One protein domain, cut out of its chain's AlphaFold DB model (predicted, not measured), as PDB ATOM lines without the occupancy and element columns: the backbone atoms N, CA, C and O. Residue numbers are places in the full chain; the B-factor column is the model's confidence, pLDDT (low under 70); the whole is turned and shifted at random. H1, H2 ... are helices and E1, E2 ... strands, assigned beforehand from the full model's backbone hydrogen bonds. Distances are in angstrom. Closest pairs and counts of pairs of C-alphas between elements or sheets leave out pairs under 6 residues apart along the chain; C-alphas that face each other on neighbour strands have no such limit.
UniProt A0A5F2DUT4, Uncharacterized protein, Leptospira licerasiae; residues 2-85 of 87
ATOM      1  N   LYS A   2     171.644 141.517 112.833       57.12
ATOM      2  CA  LYS A   2     172.175 140.137 112.703       57.12
ATOM      3  C   LYS A   2     173.567 139.921 113.335       57.12
ATOM      4  O   LYS A   2     173.808 138.900 113.965       57.12
ATOM      5  N   TYR A   3     174.447 140.919 113.242       63.09
ATOM      6  CA  TYR A   3     175.798 140.873 113.818       63.09
ATOM      7  C   TYR A   3     175.828 141.029 115.344       63.09
ATOM      8  O   TYR A   3     176.751 140.541 115.981       63.09
ATOM      9  N   VAL A   4     174.824 141.672 115.947       69.31
ATOM     10  CA  VAL A   4     174.769 141.875 117.406       69.31
ATOM     11  C   VAL A   4     174.506 140.545 118.112       69.31
ATOM     12  O   VAL A   4     175.204 140.209 119.060       69.31
ATOM     13  N   TYR A   5     173.586 139.737 117.579       67.56
ATOM     14  CA  TYR A   5     173.347 138.373 118.059       67.56
ATOM     15  C   TYR A   5     174.560 137.458 117.857       67.56
ATOM     16  O   TYR A   5     174.889 136.687 118.750       67.56
ATOM     17  N   LEU A   6     175.266 137.579 116.727       65.38
ATOM     18  CA  LEU A   6     176.484 136.804 116.466       65.38
ATOM     19  C   LEU A   6     177.602 137.124 117.478       65.38
ATOM     20  O   LEU A   6     178.252 136.215 117.986       65.38
ATOM     21  N   ASN A   7     177.784 138.405 117.819       63.22
ATOM     22  CA  ASN A   7     178.752 138.838 118.831       63.22
ATOM     23  C   ASN A   7     178.344 138.404 120.251       63.22
ATOM     24  O   ASN A   7     179.193 137.965 121.019       63.22
ATOM     25  N   LEU A   8     177.051 138.450 120.588       63.91
ATOM     26  CA  LEU A   8     176.529 137.943 121.866       63.91
ATOM     27  C   LEU A   8     176.758 136.431 122.039       63.91
ATOM     28  O   LEU A   8     177.121 135.993 123.128       63.91
ATOM     29  N   ILE A   9     176.605 135.646 120.968       66.31
ATOM     30  CA  ILE A   9     176.856 134.194 120.973       66.31
ATOM     31  C   ILE A   9     178.356 133.888 121.134       66.31
ATOM     32  O   ILE A   9     178.721 132.992 121.894       66.31
ATOM     33  N   LEU A  10     179.233 134.649 120.472       60.41
ATOM     34  CA  LEU A  10     180.690 134.489 120.586       60.41
ATOM     35  C   LEU A  10     181.215 134.825 121.991       60.41
ATOM     36  O   LEU A  10     182.075 134.114 122.509       60.41
ATOM     37  N   ILE A  11     180.658 135.850 122.642       63.78
ATOM     38  CA  ILE A  11     180.995 136.183 124.034       63.78
ATOM     39  C   ILE A  11     180.554 135.048 124.972       63.78
ATOM     40  O   ILE A  11     181.335 134.620 125.816       63.78
ATOM     41  N   PHE A  12     179.361 134.479 124.781       58.78
ATOM     42  CA  PHE A  12     178.878 133.342 125.579       58.78
ATOM     43  C   PHE A  12     179.750 132.079 125.444       58.78
ATOM     44  O   PHE A  12     179.987 131.378 126.431       58.78
ATOM     45  N   LEU A  13     180.283 131.807 124.249       54.47
ATOM     46  CA  LEU A  13     181.192 130.679 124.012       54.47
ATOM     47  C   LEU A  13     182.558 130.867 124.687       54.47
ATOM     48  O   LEU A  13     183.130 129.892 125.157       54.47
ATOM     49  N   SER A  14     183.051 132.101 124.825       53.88
ATOM     50  CA  SER A  14     184.321 132.363 125.525       53.88
ATOM     51  C   SER A  14     184.261 132.149 127.047       53.88
ATOM     52  O   SER A  14     185.287 131.903 127.674       53.88
ATOM     53  N   PHE A  15     183.064 132.176 127.642       53.09
ATOM     54  CA  PHE A  15     182.850 131.819 129.053       53.09
ATOM     55  C   PHE A  15     182.707 130.308 129.279       53.09
ATOM     56  O   PHE A  15     182.698 129.846 130.423       53.09
ATOM     57  N   SER A  16     182.579 129.531 128.204       49.16
ATOM     58  CA  SER A  16     182.277 128.111 128.284       49.16
ATOM     59  C   SER A  16     183.552 127.272 128.406       49.16
ATOM     60  O   SER A  16     184.193 126.935 127.421       49.16
ATOM     61  N   VAL A  17     183.817 126.854 129.646       57.59
ATOM     62  CA  VAL A  17     184.282 125.496 129.977       57.59
ATOM     63  C   VAL A  17     185.747 125.172 129.636       57.59
ATOM     64  O   VAL A  17     186.043 124.441 128.701       57.59
ATOM     65  N   PHE A  18     186.664 125.585 130.516       57.38
ATOM     66  CA  PHE A  18     187.860 124.783 130.805       57.38
ATOM     67  C   PHE A  18     187.534 123.889 131.999       57.38
ATOM     68  O   PHE A  18     187.749 124.273 133.145       57.38
ATOM     69  N   ALA A  19     186.898 122.745 131.749       64.19
ATOM     70  CA  ALA A  19     186.689 121.745 132.788       64.19
ATOM     71  C   ALA A  19     188.002 120.979 133.021       64.19
ATOM     72  O   ALA A  19     188.528 120.377 132.092       64.19
ATOM     73  N   GLY A  20     188.509 120.993 134.252       68.31
ATOM     74  CA  GLY A  20     189.566 120.102 134.731       68.31
ATOM     75  C   GLY A  20     190.993 120.395 134.270       68.31
ATOM     76  O   GLY A  20     191.858 119.564 134.521       68.31
ATOM     77  N   ASP A  21     191.246 121.527 133.615       80.00
ATOM     78  CA  ASP A  21     192.574 121.869 133.077       80.00
ATOM     79  C   ASP A  21     193.461 122.600 134.096       80.00
ATOM     80  O   ASP A  21     194.675 122.631 133.948       80.00
ATOM     81  N   ARG A  22     192.870 123.177 135.155       88.38
ATOM     82  CA  ARG A  22     193.623 124.056 136.049       88.38
ATOM     83  C   ARG A  22     194.440 123.335 137.096       88.38
ATOM     84  O   ARG A  22     193.923 122.518 137.870       88.38
ATOM     85  N   ASP A  23     195.683 123.775 137.186       89.75
ATOM     86  CA  ASP A  23     196.645 123.305 138.156       89.75
ATOM     87  C   ASP A  23     196.438 123.945 139.530       89.75
ATOM     88  O   ASP A  23     195.755 124.951 139.752       89.75
ATOM     89  N   LYS A  24     197.068 123.325 140.515       89.50
ATOM     90  CA  LYS A  24     197.082 123.792 141.892       89.50
ATOM     91  C   LYS A  24     197.676 125.205 141.995       89.50
ATOM     92  O   LYS A  24     198.783 125.463 141.535       89.50
ATOM     93  N   GLY A  25     196.964 126.098 142.678       89.12
ATOM     94  CA  GLY A  25     197.322 127.512 142.822       89.12
ATOM     95  C   GLY A  25     196.842 128.410 141.687       89.12
ATOM     96  O   GLY A  25     196.911 129.631 141.825       89.12
ATOM     97  N   GLU A  26     196.295 127.845 140.611       91.06
ATOM     98  CA  GLU A  26     195.690 128.641 139.552       91.06
ATOM     99  C   GLU A  26     194.337 129.210 139.958       91.06
ATOM    100  O   GLU A  26     193.618 128.652 140.789       91.06
ATOM    101  N   LYS A  27     193.968 130.334 139.342       90.62
ATOM    102  CA  LYS A  27     192.693 130.994 139.616       90.62
ATOM    103  C   LYS A  27     191.530 130.201 139.052       90.62
ATOM    104  O   LYS A  27     191.558 129.790 137.902       90.62
ATOM    105  N   CYS A  28     190.456 130.088 139.808       90.19
ATOM    106  CA  CYS A  28     189.251 129.374 139.413       90.19
ATOM    107  C   CYS A  28     188.005 130.144 139.848       90.19
ATOM    108  O   CYS A  28     188.063 131.044 140.684       90.19
ATOM    109  N   THR A  29     186.856 129.776 139.288       88.75
ATOM    110  CA  THR A  29     185.548 130.272 139.758       88.75
ATOM    111  C   THR A  29     184.620 129.152 140.218       88.75
ATOM    112  O   THR A  29     183.646 129.413 140.912       88.75
ATOM    113  N   MET A  30     184.920 127.905 139.848       86.31
ATOM    114  CA  MET A  30     184.137 126.708 140.147       86.31
ATOM    115  C   MET A  30     185.073 125.507 140.246       86.31
ATOM    116  O   MET A  30     186.064 125.454 139.515       86.31
ATOM    117  N   ASP A  31     184.713 124.526 141.073       87.75
ATOM    118  CA  ASP A  31     185.514 123.315 141.310       87.75
ATOM    119  C   ASP A  31     185.804 122.531 140.034       87.75
ATOM    120  O   ASP A  31     186.908 122.029 139.864       87.75
ATOM    121  N   ILE A  32     184.842 122.487 139.105       86.25
ATOM    122  CA  ILE A  32     184.972 121.750 137.842       86.25
ATOM    123  C   ILE A  32     186.116 122.257 136.961       86.25
ATOM    124  O   ILE A  32     186.519 121.554 136.048       86.25
ATOM    125  N   GLN A  33     186.630 123.467 137.199       89.12
ATOM    126  CA  GLN A  33     187.765 123.998 136.440       89.12
ATOM    127  C   GLN A  33     189.103 123.447 136.928       89.12
ATOM    128  O   GLN A  33     190.059 123.434 136.161       89.12
ATOM    129  N   CYS A  34     189.168 123.005 138.181       89.94
ATOM    130  CA  CYS A  34     190.377 122.476 138.783       89.94
ATOM    131  C   CYS A  34     190.558 120.997 138.430       89.94
ATOM    132  O   CYS A  34     189.580 120.252 138.327       89.94
ATOM    133  N   GLY A  35     191.811 120.575 138.267       88.94
ATOM    134  CA  GLY A  35     192.163 119.183 138.007       88.94
ATOM    135  C   GLY A  35     191.710 118.210 139.106       88.94
ATOM    136  O   GLY A  35     191.239 118.585 140.184       88.94
ATOM    137  N   PHE A  36     191.857 116.914 138.837       88.56
ATOM    138  CA  PHE A  36     191.454 115.858 139.767       88.56
ATOM    139  C   PHE A  36     192.108 116.020 141.155       88.56
ATOM    140  O   PHE A  36     193.308 116.255 141.270       88.56
ATOM    141  N   GLY A  37     191.316 115.876 142.224       88.75
ATOM    142  CA  GLY A  37     191.781 116.044 143.611       88.75
ATOM    143  C   GLY A  37     191.903 117.501 144.086       88.75
ATOM    144  O   GLY A  37     192.307 117.740 145.230       88.75
ATOM    145  N   LEU A  38     191.526 118.476 143.253       92.94
ATOM    146  CA  LEU A  38     191.499 119.901 143.586       92.94
ATOM    147  C   LEU A  38     190.058 120.432 143.674       92.94
ATOM    148  O   LEU A  38     189.124 119.868 143.107       92.94
ATOM    149  N   GLN A  39     189.879 121.525 144.407       92.62
ATOM    150  CA  GLN A  39     188.642 122.294 144.526       92.62
ATOM    151  C   GLN A  39     188.947 123.786 144.465       92.62
ATOM    152  O   GLN A  39     190.033 124.232 144.849       92.62
ATOM    153  N   CYS A  40     187.977 124.573 144.035       92.50
ATOM    154  CA  CYS A  40     188.096 126.009 143.961       92.50
ATOM    155  C   CYS A  40     187.795 126.651 145.319       92.50
ATOM    156  O   CYS A  40     186.641 126.890 145.669       92.50
ATOM    157  N   SER A  41     188.840 126.972 146.083       92.00
ATOM    158  CA  SER A  41     188.696 127.664 147.366       92.00
ATOM    159  C   SER A  41     189.162 129.103 147.239       92.00
ATOM    160  O   SER A  41     190.297 129.369 146.847       92.00
ATOM    161  N   GLY A  42     188.274 130.054 147.533       88.94
ATOM    162  CA  GLY A  42     188.646 131.468 147.514       88.94
ATOM    163  C   GLY A  42     189.080 131.989 146.139       88.94
ATOM    164  O   GLY A  42     189.760 133.010 146.036       88.94
ATOM    165  N   GLY A  43     188.695 131.276 145.081       91.12
ATOM    166  CA  GLY A  43     189.068 131.588 143.710       91.12
ATOM    167  C   GLY A  43     190.429 131.058 143.271       91.12
ATOM    168  O   GLY A  43     190.920 131.501 142.238       91.12
ATOM    169  N   VAL A  44     191.033 130.127 144.015       93.75
ATOM    170  CA  VAL A  44     192.206 129.353 143.579       93.75
ATOM    171  C   VAL A  44     191.980 127.853 143.728       93.75
ATOM    172  O   VAL A  44     191.277 127.401 144.632       93.75
ATOM    173  N   CYS A  45     192.576 127.070 142.834       93.56
ATOM    174  CA  CYS A  45     192.546 125.619 142.898       93.56
ATOM    175  C   CYS A  45     193.424 125.148 144.060       93.56
ATOM    176  O   CYS A  45     194.646 125.298 144.061       93.56
ATOM    177  N   THR A  46     192.780 124.587 145.072       93.56
ATOM    178  CA  THR A  46     193.395 124.088 146.303       93.56
ATOM    179  C   THR A  46     193.113 122.606 146.445       93.56
ATOM    180  O   THR A  46     192.129 122.101 145.908       93.56
ATOM    181  N   LYS A  47     193.967 121.878 147.155       92.56
ATOM    182  CA  LYS A  47     193.763 120.445 147.360       92.56
ATOM    183  C   LYS A  47     192.512 120.194 148.199       92.56
ATOM    184  O   LYS A  47     192.339 120.834 149.239       92.56
ATOM    185  N   LYS A  48     191.657 119.273 147.750       90.50
ATOM    186  CA  LYS A  48     190.490 118.822 148.518       90.50
ATOM    187  C   LYS A  48     190.935 118.198 149.832       90.50
ATOM    188  O   LYS A  48     191.961 117.521 149.870       90.50
ATOM    189  N   SER A  49     190.142 118.369 150.886       84.38
ATOM    190  CA  SER A  49     190.466 117.831 152.211       84.38
ATOM    191  C   SER A  49     190.617 116.308 152.219       84.38
ATOM    192  O   SER A  49     191.447 115.803 152.963       84.38
ATOM    193  N   GLU A  50     189.899 115.577 151.355       84.44
ATOM    194  CA  GLU A  50     190.063 114.118 151.244       84.44
ATOM    195  C   GLU A  50     191.445 113.705 150.707       84.44
ATOM    196  O   GLU A  50     191.911 112.601 150.977       84.44
ATOM    197  N   TYR A  51     192.106 114.596 149.962       83.19
ATOM    198  CA  TYR A  51     193.419 114.382 149.346       83.19
ATOM    199  C   TYR A  51     194.532 115.190 150.042       83.19
ATOM    200  O   TYR A  51     195.714 115.081 149.683       83.19
ATOM    201  N   ASP A  52     194.180 116.023 151.027       79.62
ATOM    202  CA  ASP A  52     195.110 116.811 151.833       79.62
ATOM    203  C   ASP A  52     195.620 115.976 153.010       79.62
ATOM    204  O   ASP A  52     195.163 116.091 154.142       79.62
ATOM    205  N   HIS A  53     196.622 115.137 152.742       79.44
ATOM    206  CA  HIS A  53     197.380 114.416 153.774       79.44
ATOM    207  C   HIS A  53     198.397 115.313 154.514       79.44
ATOM    208  O   HIS A  53     199.284 114.809 155.203       79.44
ATOM    209  N   GLY A  54     198.327 116.633 154.310       73.62
ATOM    210  CA  GLY A  54     199.192 117.629 154.931       73.62
ATOM    211  C   GLY A  54     198.621 118.188 156.234       73.62
ATOM    212  O   GLY A  54     197.960 117.505 157.009       73.62
ATOM    213  N   SER A  55     198.880 119.469 156.489       80.38
ATOM    214  CA  SER A  55     198.507 120.161 157.734       80.38
ATOM    215  C   SER A  55     197.018 120.493 157.878       80.38
ATOM    216  O   SER A  55     196.649 121.171 158.835       80.38
ATOM    217  N   GLY A  56     196.172 120.102 156.917       84.81
ATOM    218  CA  GLY A  56     194.747 120.451 156.890       84.81
ATOM    219  C   GLY A  56     194.471 121.939 156.652       84.81
ATOM    220  O   GLY A  56     193.362 122.417 156.901       84.81
ATOM    221  N   LYS A  57     195.475 122.704 156.205       88.38
ATOM    222  CA  LYS A  57     195.344 124.137 155.911       88.38
ATOM    223  C   LYS A  57     195.048 124.412 154.438       88.38
ATOM    224  O   LYS A  57     194.901 125.575 154.074       88.38
ATOM    225  N   SER A  58     194.951 123.389 153.585       90.56
ATOM    226  CA  SER A  58     194.569 123.578 152.182       90.56
ATOM    227  C   SER A  58     193.227 124.313 152.079       90.56
ATOM    228  O   SER A  58     192.272 124.000 152.792       90.56
ATOM    229  N   GLY A  59     193.162 125.343 151.237       89.69
ATOM    230  CA  GLY A  59     191.969 126.169 151.069       89.69
ATOM    231  C   GLY A  59     191.706 127.183 152.184       89.69
ATOM    232  O   GLY A  59     190.693 127.878 152.109       89.69
ATOM    233  N   LYS A  60     192.578 127.305 153.194       92.31
ATOM    234  CA  LYS A  60     192.495 128.356 154.223       92.31
ATOM    235  C   LYS A  60     193.159 129.643 153.754       92.31
ATOM    236  O   LYS A  60     194.113 129.600 152.984       92.31
ATOM    237  N   GLU A  61     192.638 130.769 154.235       93.50
ATOM    238  CA  GLU A  61     193.207 132.089 153.967       93.50
ATOM    239  C   GLU A  61     194.614 132.193 154.579       93.50
ATOM    240  O   GLU A  61     194.864 131.674 155.669       93.50
ATOM    241  N   CYS A  62     195.534 132.836 153.868       93.38
ATOM    242  CA  CYS A  62     196.926 133.021 154.269       93.38
ATOM    243  C   CYS A  62     197.400 134.432 153.917       93.38
ATOM    244  O   CYS A  62     196.855 135.074 153.018       93.38
ATOM    245  N   PHE A  63     198.437 134.917 154.595       92.81
ATOM    246  CA  PHE A  63     199.088 136.183 154.245       92.81
ATOM    247  C   PHE A  63     200.430 135.940 153.549       92.81
ATOM    248  O   PHE A  63     200.797 136.672 152.615       92.81
ATOM    249  N   SER A  64     201.119 134.879 153.970       92.94
ATOM    250  CA  SER A  64     202.431 134.455 153.489       92.94
ATOM    251  C   SER A  64     202.536 132.929 153.394       92.94
ATOM    252  O   SER A  64     201.727 132.200 153.968       92.94
ATOM    253  N   ASP A  65     203.566 132.426 152.713       91.19
ATOM    254  CA  ASP A  65     203.831 130.982 152.627       91.19
ATOM    255  C   ASP A  65     204.087 130.331 153.998       91.19
ATOM    256  O   ASP A  65     203.840 129.138 154.172       91.19
ATOM    257  N   ALA A  66     204.517 131.111 154.997       91.38
ATOM    258  CA  ALA A  66     204.722 130.627 156.361       91.38
ATOM    259  C   ALA A  66     203.410 130.183 157.035       91.38
ATOM    260  O   ALA A  66     203.411 129.279 157.871       91.38
ATOM    261  N   ASP A  67     202.267 130.747 156.639       91.56
ATOM    262  CA  ASP A  67     200.963 130.318 157.154       91.56
ATOM    263  C   ASP A  67     200.588 128.922 156.633       91.56
ATOM    264  O   ASP A  67     199.911 128.148 157.320       91.56
ATOM    265  N   CYS A  68     201.103 128.575 155.450       91.38
ATOM    266  CA  CYS A  68     200.833 127.347 154.714       91.38
ATOM    267  C   CYS A  68     201.866 126.239 154.961       91.38
ATOM    268  O   CYS A  68     201.916 125.280 154.189       91.38
ATOM    269  N   ILE A  69     202.676 126.316 156.028       89.62
ATOM    270  CA  ILE A  69     203.634 125.254 156.382       89.62
ATOM    271  C   ILE A  69     202.914 123.901 156.429       89.62
ATOM    272  O   ILE A  69     201.996 123.715 157.222       89.62
ATOM    273  N   GLY A  70     203.352 122.986 155.556       86.88
ATOM    274  CA  GLY A  70     202.802 121.637 155.380       86.88
ATOM    275  C   GLY A  70     201.491 121.544 154.576       86.88
ATOM    276  O   GLY A  70     200.967 120.446 154.396       86.88
ATOM    277  N   SER A  71     201.028 122.655 154.001       87.81
ATOM    278  CA  SER A  71     199.892 122.757 153.074       87.81
ATOM    279  C   SER A  71     200.221 123.618 151.840       87.81
ATOM    280  O   SER A  71     199.356 124.317 151.314       87.81
ATOM    281  N   GLY A  72     201.466 123.546 151.358       88.75
ATOM    282  CA  GLY A  72     201.913 124.164 150.103       88.75
ATOM    283  C   GLY A  72     202.239 125.650 150.203       88.75
ATOM    284  O   GLY A  72     202.725 126.116 151.227       88.75
ATOM    285  N   SER A  73     201.991 126.369 149.109       92.19
ATOM    286  CA  SER A  73     202.237 127.812 148.981       92.19
ATOM    287  C   SER A  73     200.954 128.626 149.132       92.19
ATOM    288  O   SER A  73     199.855 128.106 148.906       92.19
ATOM    289  N   CYS A  74     201.107 129.902 149.472       93.62
ATOM    290  CA  CYS A  74     200.048 130.888 149.615       93.62
ATOM    291  C   CYS A  74     199.766 131.574 148.267       93.62
ATOM    292  O   CYS A  74     200.442 132.528 147.879       93.62
ATOM    293  N   ALA A  75     198.766 131.081 147.534       94.06
ATOM    294  CA  ALA A  75     198.413 131.584 146.207       94.06
ATOM    295  C   ALA A  75     197.374 132.706 146.276       94.06
ATOM    296  O   ALA A  75     196.478 132.700 147.120       94.06
ATOM    297  N   GLN A  76     197.468 133.669 145.361       93.31
ATOM    298  CA  GLN A  76     196.546 134.799 145.329       93.31
ATOM    299  C   GLN A  76     195.197 134.416 144.716       93.31
ATOM    300  O   GLN A  76     195.093 134.141 143.520       93.31
ATOM    301  N   GLY A  77     194.170 134.450 145.561       88.88
ATOM    302  CA  GLY A  77     192.777 134.218 145.218       88.88
ATOM    303  C   GLY A  77     192.087 135.439 144.625       88.88
ATOM    304  O   GLY A  77     192.704 136.417 144.183       88.88
ATOM    305  N   THR A  78     190.762 135.376 144.620       86.56
ATOM    306  CA  THR A  78     189.912 136.476 144.165       86.56
ATOM    307  C   THR A  78     189.732 137.499 145.292       86.56
ATOM    308  O   THR A  78     189.861 137.185 146.474       86.56
ATOM    309  N   TYR A  79     189.441 138.752 144.932       84.62
ATOM    310  CA  TYR A  79     189.150 139.835 145.884       84.62
ATOM    311  C   TYR A  79     190.308 140.192 146.836       84.62
ATOM    312  O   TYR A  79     190.082 140.636 147.957       84.62
ATOM    313  N   GLY A  80     191.558 140.004 146.397       85.94
ATOM    314  CA  GLY A  80     192.752 140.403 147.159       85.94
ATOM    315  C   GLY A  80     193.119 139.471 148.317       85.94
ATOM    316  O   GLY A  80     194.124 139.708 148.986       85.94
ATOM    317  N   LYS A  81     192.352 138.401 148.528       91.06
ATOM    318  CA  LYS A  81     192.651 137.356 149.508       91.06
ATOM    319  C   LYS A  81     193.616 136.329 148.926       91.06
ATOM    320  O   LYS A  81     193.700 136.173 147.708       91.06
ATOM    321  N   LYS A  82     194.347 135.618 149.780       94.06
ATOM    322  CA  LYS A  82     195.237 134.523 149.371       94.06
ATOM    323  C   LYS A  82     194.882 133.258 150.132       94.06
ATOM    324  O   LYS A  82     194.382 133.350 151.249       94.06
ATOM    325  N   TYR A  83     195.139 132.101 149.534       94.06
ATOM    326  CA  TYR A  83     194.780 130.810 150.106       94.06
ATOM    327  C   TYR A  83     195.900 129.786 149.949       94.06
ATOM    328  O   TYR A  83     196.625 129.778 148.951       94.06
ATOM    329  N   CYS A  84     196.029 128.898 150.931       93.88
ATOM    330  CA  CYS A  84     196.990 127.807 150.874       93.88
ATOM    331  C   CYS A  84     196.567 126.768 149.834       93.88
ATOM    332  O   CYS A  84     195.433 126.290 149.827       93.88
ATOM    333  N   THR A  85     197.503 126.382 148.979       91.44
ATOM    334  CA  THR A  85     197.242 125.512 147.824       91.44
ATOM    335  C   THR A  85     197.089 124.021 148.163       91.44
ATOM    336  O   THR A  85     196.601 123.253 147.334       91.44
TER     337      THR A  85
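Overview. This is residues 2 to 85 of the 87 residues of an uncharacterized protein of Leptospira licerasiae (UniProt A0A5F2DUT4). With little regular structure, this is a small body of loops round two strand hairpins, E1-E2 and E3-E4, from which residues 2 to 16, mostly helix H1, stick out as an arm. The printed part has 84 residues in the order H1, E1, E2, H2, E3, E4, mixed in class, with 31 in named elements; both sheets are antiparallel. It is loose, radius of gyration of the C-alphas 15.7 A, spanning 56 by 25 by 13 A.

Along the chain. H1, residues 2 to 14, runs 19.3 A from C-alpha 2 at (172.175, 140.137, 112.703). E1 is 38 to 41, E2 44 to 47, H2 65 to 68, E3 74 to 76, and E4 82 to 84, ending at (196.990, 127.807, 150.874).

Arrangement. H1 is apart from E2, H2, E3 and E4; its O i to N i+4 pairs are within hydrogen-bond range, while H2 is too short for one. In hairpin E1-E2, N 39 and O 46 are 2.8 A apart; in hairpin E3-E4, N 75 and O 83 are 2.9 A apart. The closest C-alphas of E2 and E4, Thr 46 and Cys 84, are 6.9 A apart; of H2 and E3, Asp 65 and Cys 74, 4.8 A.

Size, cuts and confidence. The farthest C-alphas, Lys 2 and Ser 55, are 55.9 A apart. There is no cut; links H1 to E1 and E2 to H2 are long. Residues 2 to 20 have pLDDT under 70.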